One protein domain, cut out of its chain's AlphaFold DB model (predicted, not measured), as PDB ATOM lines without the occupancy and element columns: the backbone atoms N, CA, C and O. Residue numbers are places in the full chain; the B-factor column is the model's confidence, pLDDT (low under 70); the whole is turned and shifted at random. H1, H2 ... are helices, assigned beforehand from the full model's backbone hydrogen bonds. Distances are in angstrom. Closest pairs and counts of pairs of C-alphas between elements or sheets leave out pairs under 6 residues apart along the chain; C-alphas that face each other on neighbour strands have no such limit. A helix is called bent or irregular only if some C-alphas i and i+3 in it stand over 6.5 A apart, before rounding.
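Overview. This is residues 59 to 169 of the 355 residues of an uncharacterized protein of Candidatus Peregrinibacteria bacterium GW2011_GWA2_44_7 (UniProt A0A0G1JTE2). A short helix, H5, sits in the core, and H2, H3, H4 and H8 pack round it from several sides. H1 lies beyond H2 at one end of the longest axis, H7 lies beyond H4 and H8 towards the other, and the one-turn H6 sits by the last residues of H5. You have 111 printed residues with eight named helices, H1 to H8 in order along the chain, and no named strand; the class is all helix. The whole is compact, with a radius of gyration of the C-alphas of 14.0 A and spans of 40 by 31 by 24 A.

Along the chain. Find C-alpha 59 at (10.017, 84.502, 52.209); from there H1 runs through residues 59 to 73, 20.9 A from first to last C-alpha. H2 follows at residues 80 to 88 and H3 at residues 90 to 100. Go on to C-alpha 103 at (30.962, 71.716, 53.775), where H4 begins; it holds residues 103 to 119, spans 24.4 A and is irregular, with C-alphas 104 and 107 7.3 A apart. H5 is residues 122 to 129; it is neither bent nor irregular, but only just, with C-alphas 123 and 126 6.3 A apart. H6 is residues 131 to 135, and H7, residues 137 to 151, spans 20.7 A. H8, residues 157 to 168, spans 16.8 A and ends at C-alpha 168, (27.267, 69.624, 25.877).

Arrangement. Start at the hub, H5, which touches four helices. H2 touches it at a steep tilt of 52 degrees, opposite ways, the closest C-alphas being those of Phe 86 and Ala 126, 5.2 A apart. H3 touches it at a shallow tilt of 27 degrees, the same way, closest at the C-alphas of Phe 97 and Ala 129, 6.7 A. H4 and H5 form a helical hairpin, closest at the C-alphas of Met 113 and Leu 125, 6.3 A. H8 touches H5 with residues 157 to 161 alone, closest at the C-alphas of Tyr 124 and Val 157, 6.0 A. Farther out, H1 and H2 form a helical hairpin and only just touch, with 3 pairs of C-alphas within 8 A, closest at Leu 66 and Tyr 82, 7.4 A. H7 and H8 only just touch, closest at the C-alphas of Phe 140 and Phe 164, 6.8 A. H6 and H8 are near each other, with 5 pairs of C-alphas within 10 A, while H1 and H7 are apart. In H1, H2, H6, H7 and H8 every O i to N i+4 pair is within hydrogen-bond range; in H3 it is 5 of 7, in H4 11 of 13, and in H5 0 of 4, beside 4 of 5 O i to N i+3 pairs.

Size, cuts and confidence. Look for the two C-alphas farthest apart, those of Glu 61 and Lys 150, at 41.0 A. The printed part has no cut; the link from H1 to H2 is short and the others are tight. The mean pLDDT of the printed part is 93.1, and no printed residue is under 70.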
ATOM      1  N   GLU A  59       8.977  85.164  52.992       72.56
ATOM      2  CA  GLU A  59      10.017  84.502  52.209       72.56
ATOM      3  C   GLU A  59       9.771  82.992  52.160       72.56
ATOM      4  O   GLU A  59       9.921  82.367  51.112       72.56
ATOM      5  N   ARG A  60       9.340  82.383  53.270       74.88
ATOM      6  CA  ARG A  60       8.859  81.000  53.264       74.88
ATOM      7  C   ARG A  60       7.614  80.848  52.410       74.88
ATOM      8  O   ARG A  60       7.539  79.859  51.694       74.88
ATOM      9  N   GLU A  61       6.663  81.774  52.467       78.62
ATOM     10  CA  GLU A  61       5.503  81.755  51.571       78.62
ATOM     11  C   GLU A  61       5.948  81.812  50.107       78.62
ATOM     12  O   GLU A  61       5.537  80.963  49.323       78.62
ATOM     13  N   GLU A  62       6.870  82.715  49.758       85.31
ATOM     14  CA  GLU A  62       7.468  82.780  48.419       85.31
ATOM     15  C   GLU A  62       8.147  81.453  48.037       85.31
ATOM     16  O   GLU A  62       7.903  80.943  46.944       85.31
ATOM     17  N   ARG A  63       8.926  80.830  48.938       87.12
ATOM     18  CA  ARG A  63       9.538  79.504  48.709       87.12
ATOM     19  C   ARG A  63       8.508  78.396  48.537       87.12
ATOM     20  O   ARG A  63       8.713  77.515  47.711       87.12
ATOM     21  N   VAL A  64       7.438  78.395  49.328       87.69
ATOM     22  CA  VAL A  64       6.376  77.380  49.279       87.69
ATOM     23  C   VAL A  64       5.588  77.504  47.981       87.69
ATOM     24  O   VAL A  64       5.335  76.491  47.332       87.69
ATOM     25  N   GLU A  65       5.224  78.720  47.580       92.31
ATOM     26  CA  GLU A  65       4.535  78.960  46.312       92.31
ATOM     27  C   GLU A  65       5.434  78.619  45.121       92.31
ATOM     28  O   GLU A  65       5.000  77.902  44.218       92.31
ATOM     29  N   LEU A  66       6.713  79.006  45.168       94.31
ATOM     30  CA  LEU A  66       7.691  78.593  44.168       94.31
ATOM     31  C   LEU A  66       7.829  77.063  44.124       94.31
ATOM     32  O   LEU A  66       7.764  76.476  43.052       94.31
ATOM     33  N   ALA A  67       7.948  76.383  45.266       92.81
ATOM     34  CA  ALA A  67       8.044  74.925  45.319       92.81
ATOM     35  C   ALA A  67       6.800  74.233  44.739       92.81
ATOM     36  O   ALA A  67       6.933  73.265  43.990       92.81
ATOM     37  N   LYS A  68       5.592  74.731  45.039       93.62
ATOM     38  CA  LYS A  68       4.339  74.232  44.445       93.62
ATOM     39  C   LYS A  68       4.345  74.352  42.928       93.62
ATOM     40  O   LYS A  68       3.936  73.406  42.255       93.62
ATOM     41  N   GLU A  69       4.794  75.489  42.412       94.31
ATOM     42  CA  GLU A  69       4.890  75.741  40.979       94.31
ATOM     43  C   GLU A  69       5.923  74.822  40.313       94.31
ATOM     44  O   GLU A  69       5.587  74.089  39.384       94.31
ATOM     45  N   LEU A  70       7.142  74.759  40.855       93.88
ATOM     46  CA  LEU A  70       8.224  73.916  40.337       93.88
ATOM     47  C   LEU A  70       7.847  72.429  40.307       93.88
ATOM     48  O   LEU A  70       8.172  71.720  39.356       93.88
ATOM     49  N   VAL A  71       7.135  71.949  41.329       92.00
ATOM     50  CA  VAL A  71       6.629  70.569  41.383       92.00
ATOM     51  C   VAL A  71       5.514  70.332  40.369       92.00
ATOM     52  O   VAL A  71       5.444  69.248  39.796       92.00
ATOM     53  N   ALA A  72       4.631  71.310  40.150       89.88
ATOM     54  CA  ALA A  72       3.551  71.184  39.176       89.88
ATOM     55  C   ALA A  72       4.078  71.113  37.735       89.88
ATOM     56  O   ALA A  72       3.518  70.384  36.920       89.88
ATOM     57  N   GLU A  73       5.155  71.841  37.437       86.94
ATOM     58  CA  GLU A  73       5.795  71.839  36.120       86.94
ATOM     59  C   GLU A  73       6.772  70.673  35.913       86.94
ATOM     60  O   GLU A  73       7.027  70.280  34.778       86.94
ATOM     61  N   GLY A  74       7.342  70.121  36.989       79.06
ATOM     62  CA  GLY A  74       8.276  68.987  36.952       79.06
ATOM     63  C   GLY A  74       9.704  69.331  36.505       79.06
ATOM     64  O   GLY A  74      10.629  68.571  36.786       79.06
ATOM     65  N   ASN A  75       9.916  70.497  35.891       84.69
ATOM     66  CA  ASN A  75      11.198  70.929  35.326       84.69
ATOM     67  C   ASN A  75      11.935  71.927  36.235       84.69
ATOM     68  O   ASN A  75      12.232  73.049  35.833       84.69
ATOM     69  N   VAL A  76      12.256  71.522  37.471       91.94
ATOM     70  CA  VAL A  76      12.849  72.404  38.504       91.94
ATOM     71  C   VAL A  76      14.069  73.185  37.991       91.94
ATOM     72  O   VAL A  76      14.129  74.400  38.147       91.94
ATOM     73  N   LEU A  77      15.022  72.497  37.351       93.06
ATOM     74  CA  LEU A  77      16.270  73.098  36.854       93.06
ATOM     75  C   LEU A  77      16.121  73.805  35.500       93.06
ATOM     76  O   LEU A  77      17.070  74.418  35.030       93.06
ATOM     77  N   GLU A  78      14.970  73.720  34.838       92.50
ATOM     78  CA  GLU A  78      14.726  74.440  33.575       92.50
ATOM     79  C   GLU A  78      13.758  75.612  33.756       92.50
ATOM     80  O   GLU A  78      13.556  76.403  32.836       92.50
ATOM     81  N   ASN A  79      13.177  75.745  34.947       94.75
ATOM     82  CA  ASN A  79      12.218  76.782  35.262       94.75
ATOM     83  C   ASN A  79      12.921  78.126  35.513       94.75
ATOM     84  O   ASN A  79      13.815  78.256  36.348       94.75
ATOM     85  N   GLU A  80      12.479  79.169  34.813       95.50
ATOM     86  CA  GLU A  80      13.065  80.505  34.928       95.50
ATOM     87  C   GLU A  80      12.872  81.128  36.325       95.50
ATOM     88  O   GLU A  80      13.774  81.790  36.847       95.50
ATOM     89  N   LYS A  81      11.716  80.909  36.962       95.50
ATOM     90  CA  LYS A  81      11.413  81.454  38.295       95.50
ATOM     91  C   LYS A  81      12.330  80.880  39.368       95.50
ATOM     92  O   LYS A  81      12.655  81.608  40.304       95.50
ATOM     93  N   TYR A  82      12.799  79.640  39.202       95.25
ATOM     94  CA  TYR A  82      13.848  79.068  40.044       95.25
ATOM     95  C   TYR A  82      15.080  79.979  40.037       95.25
ATOM     96  O   TYR A  82      15.450  80.523  41.073       95.25
ATOM     97  N   TYR A  83      15.656  80.271  38.869       95.94
ATOM     98  CA  TYR A  83      16.854  81.115  38.784       95.94
ATOM     99  C   TYR A  83      16.610  82.565  39.205       95.94
ATOM    100  O   TYR A  83      17.445  83.136  39.907       95.94
ATOM    101  N   ARG A  84      15.454  83.146  38.862       95.06
ATOM    102  CA  ARG A  84      15.089  84.501  39.310       95.06
ATOM    103  C   ARG A  84      15.026  84.600  40.836       95.06
ATOM    104  O   ARG A  84      15.492  85.591  41.400       95.06
ATOM    105  N   TYR A  85      14.505  83.575  41.514       94.00
ATOM    106  CA  TYR A  85      14.498  83.519  42.976       94.00
ATOM    107  C   TYR A  85      15.922  83.516  43.549       94.00
ATOM    108  O   TYR A  85      16.203  84.256  44.495       94.00
ATOM    109  N   PHE A  86      16.845  82.752  42.953       93.81
ATOM    110  CA  PHE A  86      18.249  82.753  43.376       93.81
ATOM    111  C   PHE A  86      18.928  84.107  43.142       93.81
ATOM    112  O   PHE A  86      19.637  84.586  44.026       93.81
ATOM    113  N   GLN A  87      18.683  84.750  41.996       94.12
ATOM    114  CA  GLN A  87      19.224  86.078  41.681       94.12
ATOM    115  C   GLN A  87      18.746  87.144  42.676       94.12
ATOM    116  O   GLN A  87      19.552  87.938  43.157       94.12
ATOM    117  N   LYS A  88      17.454  87.130  43.033       92.81
ATOM    118  CA  LYS A  88      16.861  88.055  44.013       92.81
ATOM    119  C   LYS A  88      17.474  87.906  45.412       92.81
ATOM    120  O   LYS A  88      17.569  88.889  46.139       92.81
ATOM    121  N   ASN A  89      17.899  86.697  45.785       90.19
ATOM    122  CA  ASN A  89      18.333  86.352  47.144       90.19
ATOM    123  C   ASN A  89      19.826  85.975  47.231       90.19
ATOM    124  O   ASN A  89      20.225  85.201  48.107       90.19
ATOM    125  N   ILE A  90      20.661  86.491  46.320       90.75
ATOM    126  CA  ILE A  90      21.979  85.909  46.031       90.75
ATOM    127  C   ILE A  90      22.909  85.799  47.247       90.75
ATOM    128  O   ILE A  90      23.550  84.764  47.435       90.75
ATOM    129  N   ASP A  91      22.934  86.800  48.127       87.50
ATOM    130  CA  ASP A  91      23.817  86.795  49.299       87.50
ATOM    131  C   ASP A  91      23.472  85.682  50.292       87.50
ATOM    132  O   ASP A  91      24.365  85.049  50.865       87.50
ATOM    133  N   ARG A  92      22.181  85.375  50.451       84.00
ATOM    134  CA  ARG A  92      21.743  84.228  51.255       84.00
ATOM    135  C   ARG A  92      22.013  82.916  50.527       84.00
ATOM    136  O   ARG A  92      22.450  81.950  51.155       84.00
ATOM    137  N   MET A  93      21.825  82.885  49.208       86.19
ATOM    138  CA  MET A  93      22.041  81.681  48.400       86.19
ATOM    139  C   MET A  93      23.508  81.239  48.350       86.19
ATOM    140  O   MET A  93      23.772  80.045  48.235       86.19
ATOM    141  N   LYS A  94      24.479  82.135  48.566       89.75
ATOM    142  CA  LYS A  94      25.895  81.749  48.740       89.75
ATOM    143  C   LYS A  94      26.092  80.709  49.851       89.75
ATOM    144  O   LYS A  94      26.890  79.781  49.698       89.75
ATOM    145  N   LYS A  95      25.345  80.817  50.961       86.25
ATOM    146  CA  LYS A  95      25.355  79.804  52.034       86.25
ATOM    147  C   LYS A  95      24.756  78.485  51.551       86.25
ATOM    148  O   LYS A  95      25.328  77.423  51.804       86.25
ATOM    149  N   LEU A  96      23.645  78.570  50.819       85.75
ATOM    150  CA  LEU A  96      22.972  77.412  50.242       85.75
ATOM    151  C   LEU A  96      23.883  76.652  49.273       85.75
ATOM    152  O   LEU A  96      23.917  75.426  49.331       85.75
ATOM    153  N   PHE A  97      24.665  77.334  48.432       89.19
ATOM    154  CA  PHE A  97      25.608  76.675  47.523       89.19
ATOM    155  C   PHE A  97      26.671  75.887  48.288       89.19
ATOM    156  O   PHE A  97      26.866  74.705  48.026       89.19
ATOM    157  N   ILE A  98      27.303  76.485  49.301       86.62
ATOM    158  CA  ILE A  98      28.302  75.785  50.127       86.62
ATOM    159  C   ILE A  98      27.695  74.540  50.792       86.62
ATOM    160  O   ILE A  98      28.344  73.497  50.865       86.62
ATOM    161  N   ARG A  99      26.442  74.625  51.251       82.12
ATOM    162  CA  ARG A  99      25.722  73.472  51.803       82.12
ATOM    163  C   ARG A  99      25.410  72.416  50.740       82.12
ATOM    164  O   ARG A  99      25.592  71.226  50.993       82.12
ATOM    165  N   SER A 100      24.952  72.846  49.565       83.12
ATOM    166  CA  SER A 100      24.467  71.993  48.469       83.12
ATOM    167  C   SER A 100      25.523  71.019  47.933       83.12
ATOM    168  O   SER A 100      25.186  69.957  47.403       83.12
ATOM    169  N   TYR A 101      26.799  71.348  48.129       82.62
ATOM    170  CA  TYR A 101      27.927  70.539  47.673       82.62
ATOM    171  C   TYR A 101      28.803  70.011  48.812       82.62
ATOM    172  O   TYR A 101      29.918  69.577  48.558       82.62
ATOM    173  N   HIS A 102      28.287  69.989  50.048       79.75
ATOM    174  CA  HIS A 102      28.990  69.583  51.271       79.75
ATOM    175  C   HIS A 102      30.037  70.583  51.775       79.75
ATOM    176  O   HIS A 102      30.819  71.172  51.030       79.75
ATOM    177  N   ARG A 103      30.104  70.727  53.106       70.69
ATOM    178  CA  ARG A 103      30.962  71.716  53.775       70.69
ATOM    179  C   ARG A 103      32.446  71.541  53.447       70.69
ATOM    180  O   ARG A 103      33.157  72.537  53.337       70.69
ATOM    181  N   GLU A 104      32.905  70.306  53.266       76.50
ATOM    182  CA  GLU A 104      34.301  70.008  52.906       76.50
ATOM    183  C   GLU A 104      34.674  70.514  51.510       76.50
ATOM    184  O   GLU A 104      35.811  70.927  51.295       76.50
ATOM    185  N   LYS A 105      33.713  70.573  50.582       82.00
ATOM    186  CA  LYS A 105      33.897  71.195  49.265       82.00
ATOM    187  C   LYS A 105      33.674  72.709  49.302       82.00
ATOM    188  O   LYS A 105      33.836  73.385  48.289       82.00
ATOM    189  N   GLY A 106      33.353  73.272  50.468       84.12
ATOM    190  CA  GLY A 106      33.136  74.702  50.666       84.12
ATOM    191  C   GLY A 106      34.245  75.598  50.100       84.12
ATOM    192  O   GLY A 106      33.906  76.609  49.489       84.12
ATOM    193  N   PRO A 107      35.547  75.270  50.238       90.38
ATOM    194  CA  PRO A 107      36.617  76.021  49.578       90.38
ATOM    195  C   PRO A 107      36.511  76.017  48.046       90.38
ATOM    196  O   PRO A 107      36.617  77.079  47.441       90.38
ATOM    197  N   GLN A 108      36.229  74.862  47.431       92.12
ATOM    198  CA  GLN A 108      36.075  74.737  45.976       92.12
ATOM    199  C   GLN A 108      34.861  75.529  45.475       92.12
ATOM    200  O   GLN A 108      34.973  76.280  44.513       92.12
ATOM    201  N   ILE A 109      33.718  75.447  46.168       93.44
ATOM    202  CA  ILE A 109      32.533  76.251  45.825       93.44
ATOM    203  C   ILE A 109      32.806  77.749  45.960       93.44
ATOM    204  O   ILE A 109      32.385  78.525  45.109       93.44
ATOM    205  N   LYS A 110      33.531  78.180  46.998       95.00
ATOM    206  CA  LYS A 110      33.924  79.589  47.142       95.00
ATOM    207  C   LYS A 110      34.796  80.060  45.984       95.00
ATOM    208  O   LYS A 110      34.561  81.155  45.487       95.00
ATOM    209  N   GLU A 111      35.743  79.241  45.537       96.44
ATOM    210  CA  GLU A 111      36.561  79.547  44.360       96.44
ATOM    211  C   GLU A 111      35.699  79.655  43.089       96.44
ATOM    212  O   GLU A 111      35.837  80.616  42.333       96.44
ATOM    213  N   MET A 112      34.760  78.722  42.882       97.19
ATOM    214  CA  MET A 112      33.814  78.779  41.759       97.19
ATOM    215  C   MET A 112      32.979  80.065  41.782       97.19
ATOM    216  O   MET A 112      32.840  80.726  40.752       97.19
ATOM    217  N   MET A 113      32.460  80.449  42.956       97.25
ATOM    218  CA  MET A 113      31.702  81.693  43.128       97.25
ATOM    219  C   MET A 113      32.557  82.920  42.795       97.25
ATOM    220  O   MET A 113      32.122  83.764  42.020       97.25
ATOM    221  N   GLN A 114      33.786  82.991  43.313       97.81
ATOM    222  CA  GLN A 114      34.705  84.102  43.046       97.81
ATOM    223  C   GLN A 114      35.017  84.245  41.552       97.81
ATOM    224  O   GLN A 114      34.998  85.355  41.025       97.81
ATOM    225  N   LYS A 115      35.263  83.128  40.857       98.19
ATOM    226  CA  LYS A 115      35.495  83.122  39.406       98.19
ATOM    227  C   LYS A 115      34.261  83.602  38.636       98.19
ATOM    228  O   LYS A 115      34.405  84.422  37.737       98.19
ATOM    229  N   ILE A 116      33.055  83.145  38.985       98.19
ATOM    230  CA  ILE A 116      31.821  83.622  38.332       98.19
ATOM    231  C   ILE A 116      31.610  85.119  38.575       98.19
ATOM    232  O   ILE A 116      31.354  85.845  37.619       98.19
ATOM    233  N   GLU A 117      31.734  85.589  39.819       97.44
ATOM    234  CA  GLU A 117      31.560  87.009  40.155       97.44
ATOM    235  C   GLU A 117      32.538  87.896  39.380       97.44
ATOM    236  O   GLU A 117      32.132  88.917  38.830       97.44
ATOM    237  N   ALA A 118      33.810  87.490  39.301       98.00
ATOM    238  CA  ALA A 118      34.845  88.253  38.613       98.00
ATOM    239  C   ALA A 118      34.670  88.262  37.083       98.00
ATOM    240  O   ALA A 118      34.857  89.296  36.444       98.00
ATOM    241  N   GLU A 119      34.320  87.119  36.490       97.75
ATOM    242  CA  GLU A 119      34.354  86.933  35.036       97.75
ATOM    243  C   GLU A 119      32.998  87.180  34.357       97.75
ATOM    244  O   GLU A 119      32.924  87.716  33.243       97.75
ATOM    245  N   LEU A 120      31.902  86.781  35.008       97.69
ATOM    246  CA  LEU A 120      30.555  86.767  34.431       97.69
ATOM    247  C   LEU A 120      29.635  87.810  35.077       97.69
ATOM    248  O   LEU A 120      28.874  88.445  34.352       97.69
ATOM    249  N   GLY A 121      29.749  88.017  36.392       97.44
ATOM    250  CA  GLY A 121      28.897  88.905  37.189       97.44
ATOM    251  C   GLY A 121      28.148  88.161  38.299       97.44
ATOM    252  O   GLY A 121      27.907  86.953  38.211       97.44
ATOM    253  N   THR A 122      27.787  88.877  39.366       96.88
ATOM    254  CA  THR A 122      27.163  88.310  40.577       96.88
ATOM    255  C   THR A 122      25.836  87.609  40.289       96.88
ATOM    256  O   THR A 122      25.522  86.596  40.909       96.88
ATOM    257  N   GLU A 123      25.058  88.093  39.325       96.12
ATOM    258  CA  GLU A 123      23.778  87.504  38.941       96.12
ATOM    259  C   GLU A 123      23.911  86.075  38.385       96.12
ATOM    260  O   GLU A 123      22.990  85.271  38.541       96.12
ATOM    261  N   TYR A 124      25.061  85.721  37.799       98.06
ATOM    262  CA  TYR A 124      25.311  84.385  37.247       98.06
ATOM    263  C   TYR A 124      25.659  83.348  38.313       98.06
ATOM    264  O   TYR A 124      25.669  82.152  38.018       98.06
ATOM    265  N   LEU A 125      25.874  83.762  39.566       97.50
ATOM    266  CA  LEU A 125      26.028  82.830  40.684       97.50
ATOM    267  C   LEU A 125      24.815  81.908  40.845       97.50
ATOM    268  O   LEU A 125      24.976  80.772  41.284       97.50
ATOM    269  N   ALA A 126      23.623  82.361  40.442       96.69
ATOM    270  CA  ALA A 126      22.407  81.552  40.435       96.69
ATOM    271  C   ALA A 126      22.563  80.234  39.648       96.69
ATOM    272  O   ALA A 126      21.891  79.256  39.964       96.69
ATOM    273  N   LEU A 127      23.478  80.161  38.672       97.38
ATOM    274  CA  LEU A 127      23.737  78.937  37.905       97.38
ATOM    275  C   LEU A 127      24.387  77.823  38.726       97.38
ATOM    276  O   LEU A 127      24.235  76.657  38.374       97.38
ATOM    277  N   LEU A 128      25.041  78.139  39.847       95.69
ATOM    278  CA  LEU A 128      25.563  77.119  40.764       95.69
ATOM    279  C   LEU A 128      24.456  76.375  41.526       95.69
ATOM    280  O   LEU A 128      24.745  75.378  42.188       95.69
ATOM    281  N   ALA A 129      23.196  76.809  41.419       93.25
ATOM    282  CA  ALA A 129      22.043  76.039  41.877       93.25
ATOM    283  C   ALA A 129      21.811  74.767  41.036       93.25
ATOM    284  O   ALA A 129      21.113  73.861  41.491       93.25
ATOM    285  N   ASP A 130      22.375  74.701  39.822       95.31
ATOM    286  CA  ASP A 130      22.329  73.524  38.958       95.31
ATOM    287  C   ASP A 130      23.574  72.640  39.192       95.31
ATOM    288  O   ASP A 130      24.699  73.061  38.885       95.31
ATOM    289  N   PRO A 131      23.410  71.402  39.698       94.00
ATOM    290  CA  PRO A 131      24.533  70.498  39.937       94.00
ATOM    291  C   PRO A 131      25.311  70.148  38.659       94.00
ATOM    292  O   PRO A 131      26.516  69.898  38.721       94.00
ATOM    293  N   GLY A 132      24.662  70.188  37.496       95.88
ATOM    294  CA  GLY A 132      25.278  69.966  36.193       95.88
ATOM    295  C   GLY A 132      26.288  71.038  35.809       95.88
ATOM    296  O   GLY A 132      27.362  70.726  35.278       95.88
ATOM    297  N   ILE A 133      25.973  72.300  36.125       97.50
ATOM    298  CA  ILE A 133      26.888  73.433  35.949       97.50
ATOM    299  C   ILE A 133      28.084  73.283  36.886       97.50
ATOM    300  O   ILE A 133      29.222  73.376  36.430       97.50
ATOM    301  N   ALA A 134      27.846  73.001  38.170       95.56
ATOM    302  CA  ALA A 134      28.918  72.860  39.155       95.56
ATOM    303  C   ALA A 134      29.880  71.706  38.816       95.56
ATOM    304  O   ALA A 134      31.097  71.859  38.921       95.56
ATOM    305  N   GLN A 135      29.368  70.567  38.338       95.00
ATOM    306  CA  GLN A 135      30.212  69.458  37.879       95.00
ATOM    307  C   GLN A 135      31.046  69.820  36.645       95.00
ATOM    308  O   GLN A 135      32.199  69.401  36.538       95.00
ATOM    309  N   ASN A 136      30.481  70.591  35.713       96.94
ATOM    310  CA  ASN A 136      31.128  70.986  34.460       96.94
ATOM    311  C   ASN A 136      31.731  72.398  34.523       96.94
ATOM    312  O   ASN A 136      31.912  73.031  33.481       96.94
ATOM    313  N   PHE A 137      32.061  72.885  35.721       97.94
ATOM    314  CA  PHE A 137      32.355  74.293  35.981       97.94
ATOM    315  C   PHE A 137      33.402  74.903  35.038       97.94
ATOM    316  O   PHE A 137      33.148  75.927  34.412       97.94
ATOM    317  N   GLU A 138      34.554  74.254  34.858       97.69
ATOM    318  CA  GLU A 138      35.628  74.786  34.004       97.69
ATOM    319  C   GLU A 138      35.219  74.851  32.518       97.69
ATOM    320  O   GLU A 138      35.537  75.811  31.806       97.69
ATOM    321  N   LYS A 139      34.441  73.864  32.041       98.31
ATOM    322  CA  LYS A 139      33.869  73.875  30.681       98.31
ATOM    323  C   LYS A 139      32.829  74.984  30.540       98.31
ATOM    324  O   LYS A 139      32.810  75.662  29.514       98.31
ATOM    325  N   PHE A 140      31.991  75.169  31.559       98.56
ATOM    326  CA  PHE A 140      30.977  76.216  31.617       98.56
ATOM    327  C   PHE A 140      31.601  77.615  31.599       98.56
ATOM    328  O   PHE A 140      31.198  78.457  30.794       98.56
ATOM    329  N   LEU A 141      32.619  77.854  32.427       98.50
ATOM    330  CA  LEU A 141      33.310  79.138  32.502       98.50
ATOM    331  C   LEU A 141      33.992  79.465  31.170       98.50
ATOM    332  O   LEU A 141      33.787  80.542  30.614       98.50
ATOM    333  N   THR A 142      34.712  78.495  30.599       98.62
ATOM    334  CA  THR A 142      35.352  78.639  29.283       98.62
ATOM    335  C   THR A 142      34.329  78.929  28.182       98.62
ATOM    336  O   THR A 142      34.546  79.791  27.331       98.62
ATOM    337  N   PHE A 143      33.198  78.218  28.176       98.69
ATOM    338  CA  PHE A 143      32.113  78.454  27.226       98.69
ATOM    339  C   PHE A 143      31.544  79.872  27.351       98.69
ATOM    340  O   PHE A 143      31.448  80.582  26.349       98.69
ATOM    341  N   SER A 144      31.227  80.295  28.575       98.56
ATOM    342  CA  SER A 144      30.614  81.593  28.860       98.56
ATOM    343  C   SER A 144      31.541  82.748  28.488       98.56
ATOM    344  O   SER A 144      31.116  83.693  27.827       98.56
ATOM    345  N   LEU A 145      32.832  82.647  28.812       98.44
ATOM    346  CA  LEU A 145      33.835  83.642  28.424       98.44
ATOM    347  C   LEU A 145      33.978  83.759  26.904       98.44
ATOM    348  O   LEU A 145      33.979  84.865  26.366       98.44
ATOM    349  N   ASN A 146      34.033  82.628  26.198       98.38
ATOM    350  CA  ASN A 146      34.077  82.623  24.736       98.38
ATOM    351  C   ASN A 146      32.810  83.226  24.118       98.38
ATOM    352  O   ASN A 146      32.890  83.899  23.090       98.38
ATOM    353  N   LEU A 147      31.642  82.982  24.718       98.12
ATOM    354  CA  LEU A 147      30.389  83.587  24.278       98.12
ATOM    355  C   LEU A 147      30.430  85.104  24.487       98.12
ATOM    356  O   LEU A 147      30.268  85.838  23.517       98.12
ATOM    357  N   LYS A 148      30.778  85.565  25.696       97.19
ATOM    358  CA  LYS A 148      30.932  86.986  26.049       97.19
ATOM    359  C   LYS A 148      31.885  87.721  25.105       97.19
ATOM    360  O   LYS A 148      31.581  88.825  24.668       97.19
ATOM    361  N   GLN A 149      33.013  87.108  24.745       97.44
ATOM    362  CA  GLN A 149      33.962  87.683  23.784       97.44
ATOM    363  C   GLN A 149      33.365  87.836  22.378       97.44
ATOM    364  O   GLN A 149      33.662  88.810  21.690       97.44
ATOM    365  N   LYS A 150      32.521  86.893  21.943       97.06
ATOM    366  CA  LYS A 150      31.888  86.914  20.615       97.06
ATOM    367  C   LYS A 150      30.704  87.876  20.533       97.06
ATOM    368  O   LYS A 150      30.535  88.524  19.506       97.06
ATOM    369  N   THR A 151      29.882  87.947  21.577       96.25
ATOM    370  CA  THR A 151      28.623  88.712  21.586       96.25
ATOM    371  C   THR A 151      28.728  90.052  22.308       96.25
ATOM    372  O   THR A 151      27.767  90.812  22.287       96.25
ATOM    373  N   GLN A 152      29.868  90.353  22.941       93.69
ATOM    374  CA  GLN A 152      30.133  91.507  23.823       93.69
ATOM    375  C   GLN A 152      29.309  91.532  25.122       93.69
ATOM    376  O   GLN A 152      29.773  92.059  26.132       93.69
ATOM    377  N   THR A 153      28.128  90.922  25.129       94.44
ATOM    378  CA  THR A 153      27.249  90.770  26.292       94.44
ATOM    379  C   THR A 153      26.851  89.313  26.472       94.44
ATOM    380  O   THR A 153      26.607  88.605  25.492       94.44
ATOM    381  N   LEU A 154      26.755  88.860  27.720       97.50
ATOM    382  CA  LEU A 154      26.180  87.554  28.032       97.50
ATOM    383  C   LEU A 154      24.645  87.609  27.936       97.50
ATOM    384  O   LEU A 154      24.064  88.656  28.237       97.50
ATOM    385  N   PRO A 155      23.989  86.519  27.501       97.81
ATOM    386  CA  PRO A 155      22.540  86.392  27.605       97.81
ATOM    387  C   PRO A 155      22.124  86.235  29.071       97.81
ATOM    388  O   PRO A 155      22.966  85.981  29.931       97.81
ATOM    389  N   ASP A 156      20.828  86.339  29.361       97.50
ATOM    390  CA  ASP A 156      20.312  86.106  30.710       97.50
ATOM    391  C   ASP A 156      20.656  84.695  31.235       97.50
ATOM    392  O   ASP A 156      21.030  83.786  30.488       97.50
ATOM    393  N   VAL A 157      20.525  84.515  32.551       97.44
ATOM    394  CA  VAL A 157      20.943  83.303  33.267       97.44
ATOM    395  C   VAL A 157      20.335  82.023  32.686       97.44
ATOM    396  O   VAL A 157      21.074  81.060  32.461       97.44
ATOM    397  N   ILE A 158      19.024  81.989  32.421       97.12
ATOM    398  CA  ILE A 158      18.381  80.761  31.934       97.12
ATOM    399  C   ILE A 158      18.790  80.472  30.487       97.12
ATOM    400  O   ILE A 158      19.110  79.327  30.158       97.12
ATOM    401  N   THR A 159      18.897  81.504  29.651       97.81
ATOM    402  CA  THR A 159      19.375  81.357  28.272       97.81
ATOM    403  C   THR A 159      20.828  80.874  28.237       97.81
ATOM    404  O   THR A 159      21.164  79.977  27.462       97.81
ATOM    405  N   LEU A 160      21.708  81.388  29.107       98.44
ATOM    406  CA  LEU A 160      23.098  80.927  29.194       98.44
ATOM    407  C   LEU A 160      23.179  79.440  29.570       98.44
ATOM    408  O   LEU A 160      23.964  78.695  28.973       98.44
ATOM    409  N   ARG A 161      22.345  78.994  30.518       98.12
ATOM    410  CA  ARG A 161      22.225  77.577  30.894       98.12
ATOM    411  C   ARG A 161      21.790  76.717  29.708       98.12
ATOM    412  O   ARG A 161      22.400  75.678  29.463       98.12
ATOM    413  N   GLN A 162      20.753  77.135  28.980       98.00
ATOM    414  CA  GLN A 162      20.219  76.402  27.826       98.00
ATOM    415  C   GLN A 162      21.269  76.257  26.719       98.00
ATOM    416  O   GLN A 162      21.546  75.142  26.284       98.00
ATOM    417  N   LEU A 163      21.945  77.348  26.349       98.50
ATOM    418  CA  LEU A 163      23.013  77.315  25.345       98.50
ATOM    419  C   LEU A 163      24.186  76.420  25.773       98.50
ATOM    420  O   LEU A 163      24.795  75.739  24.946       98.50
ATOM    421  N   PHE A 164      24.517  76.399  27.067       98.62
ATOM    422  CA  PHE A 164      25.544  75.494  27.574       98.62
ATOM    423  C   PHE A 164      25.093  74.026  27.550       98.62
ATOM    424  O   PHE A 164      25.877  73.156  27.174       98.62
ATOM    425  N   SER A 165      23.831  73.746  27.888       98.25
ATOM    426  CA  SER A 165      23.225  72.417  27.745       98.25
ATOM    427  C   SER A 165      23.327  71.914  26.301       98.25
ATOM    428  O   SER A 165      23.865  70.834  26.055       98.25
ATOM    429  N   GLU A 166      22.924  72.740  25.330       98.31
ATOM    430  CA  GLU A 166      23.044  72.439  23.898       98.31
ATOM    431  C   GLU A 166      24.496  72.182  23.485       98.31
ATOM    432  O   GLU A 166      24.781  71.250  22.732       98.31
ATOM    433  N   LYS A 167      25.441  72.974  24.013       98.31
ATOM    434  CA  LYS A 167      26.874  72.799  23.749       98.31
ATOM    435  C   LYS A 167      27.400  71.445  24.230       98.31
ATOM    436  O   LYS A 167      28.313  70.903  23.598       98.31
ATOM    437  N   LEU A 168      26.889  70.933  25.349       98.31
ATOM    438  CA  LEU A 168      27.267  69.624  25.877       98.31
ATOM    439  C   LEU A 168      26.575  68.470  25.136       98.31
ATOM    440  O   LEU A 168      27.136  67.376  25.081       98.31
ATOM    441  N   GLY A 169      25.407  68.721  24.544       98.31
ATOM    442  CA  GLY A 169      24.629  67.735  23.804       98.31
ATOM    443  C   GLY A 169      23.889  66.751  24.711       98.31
ATOM    444  O   GLY A 169      23.660  67.001  25.897       98.31
TER     445      GLY A 169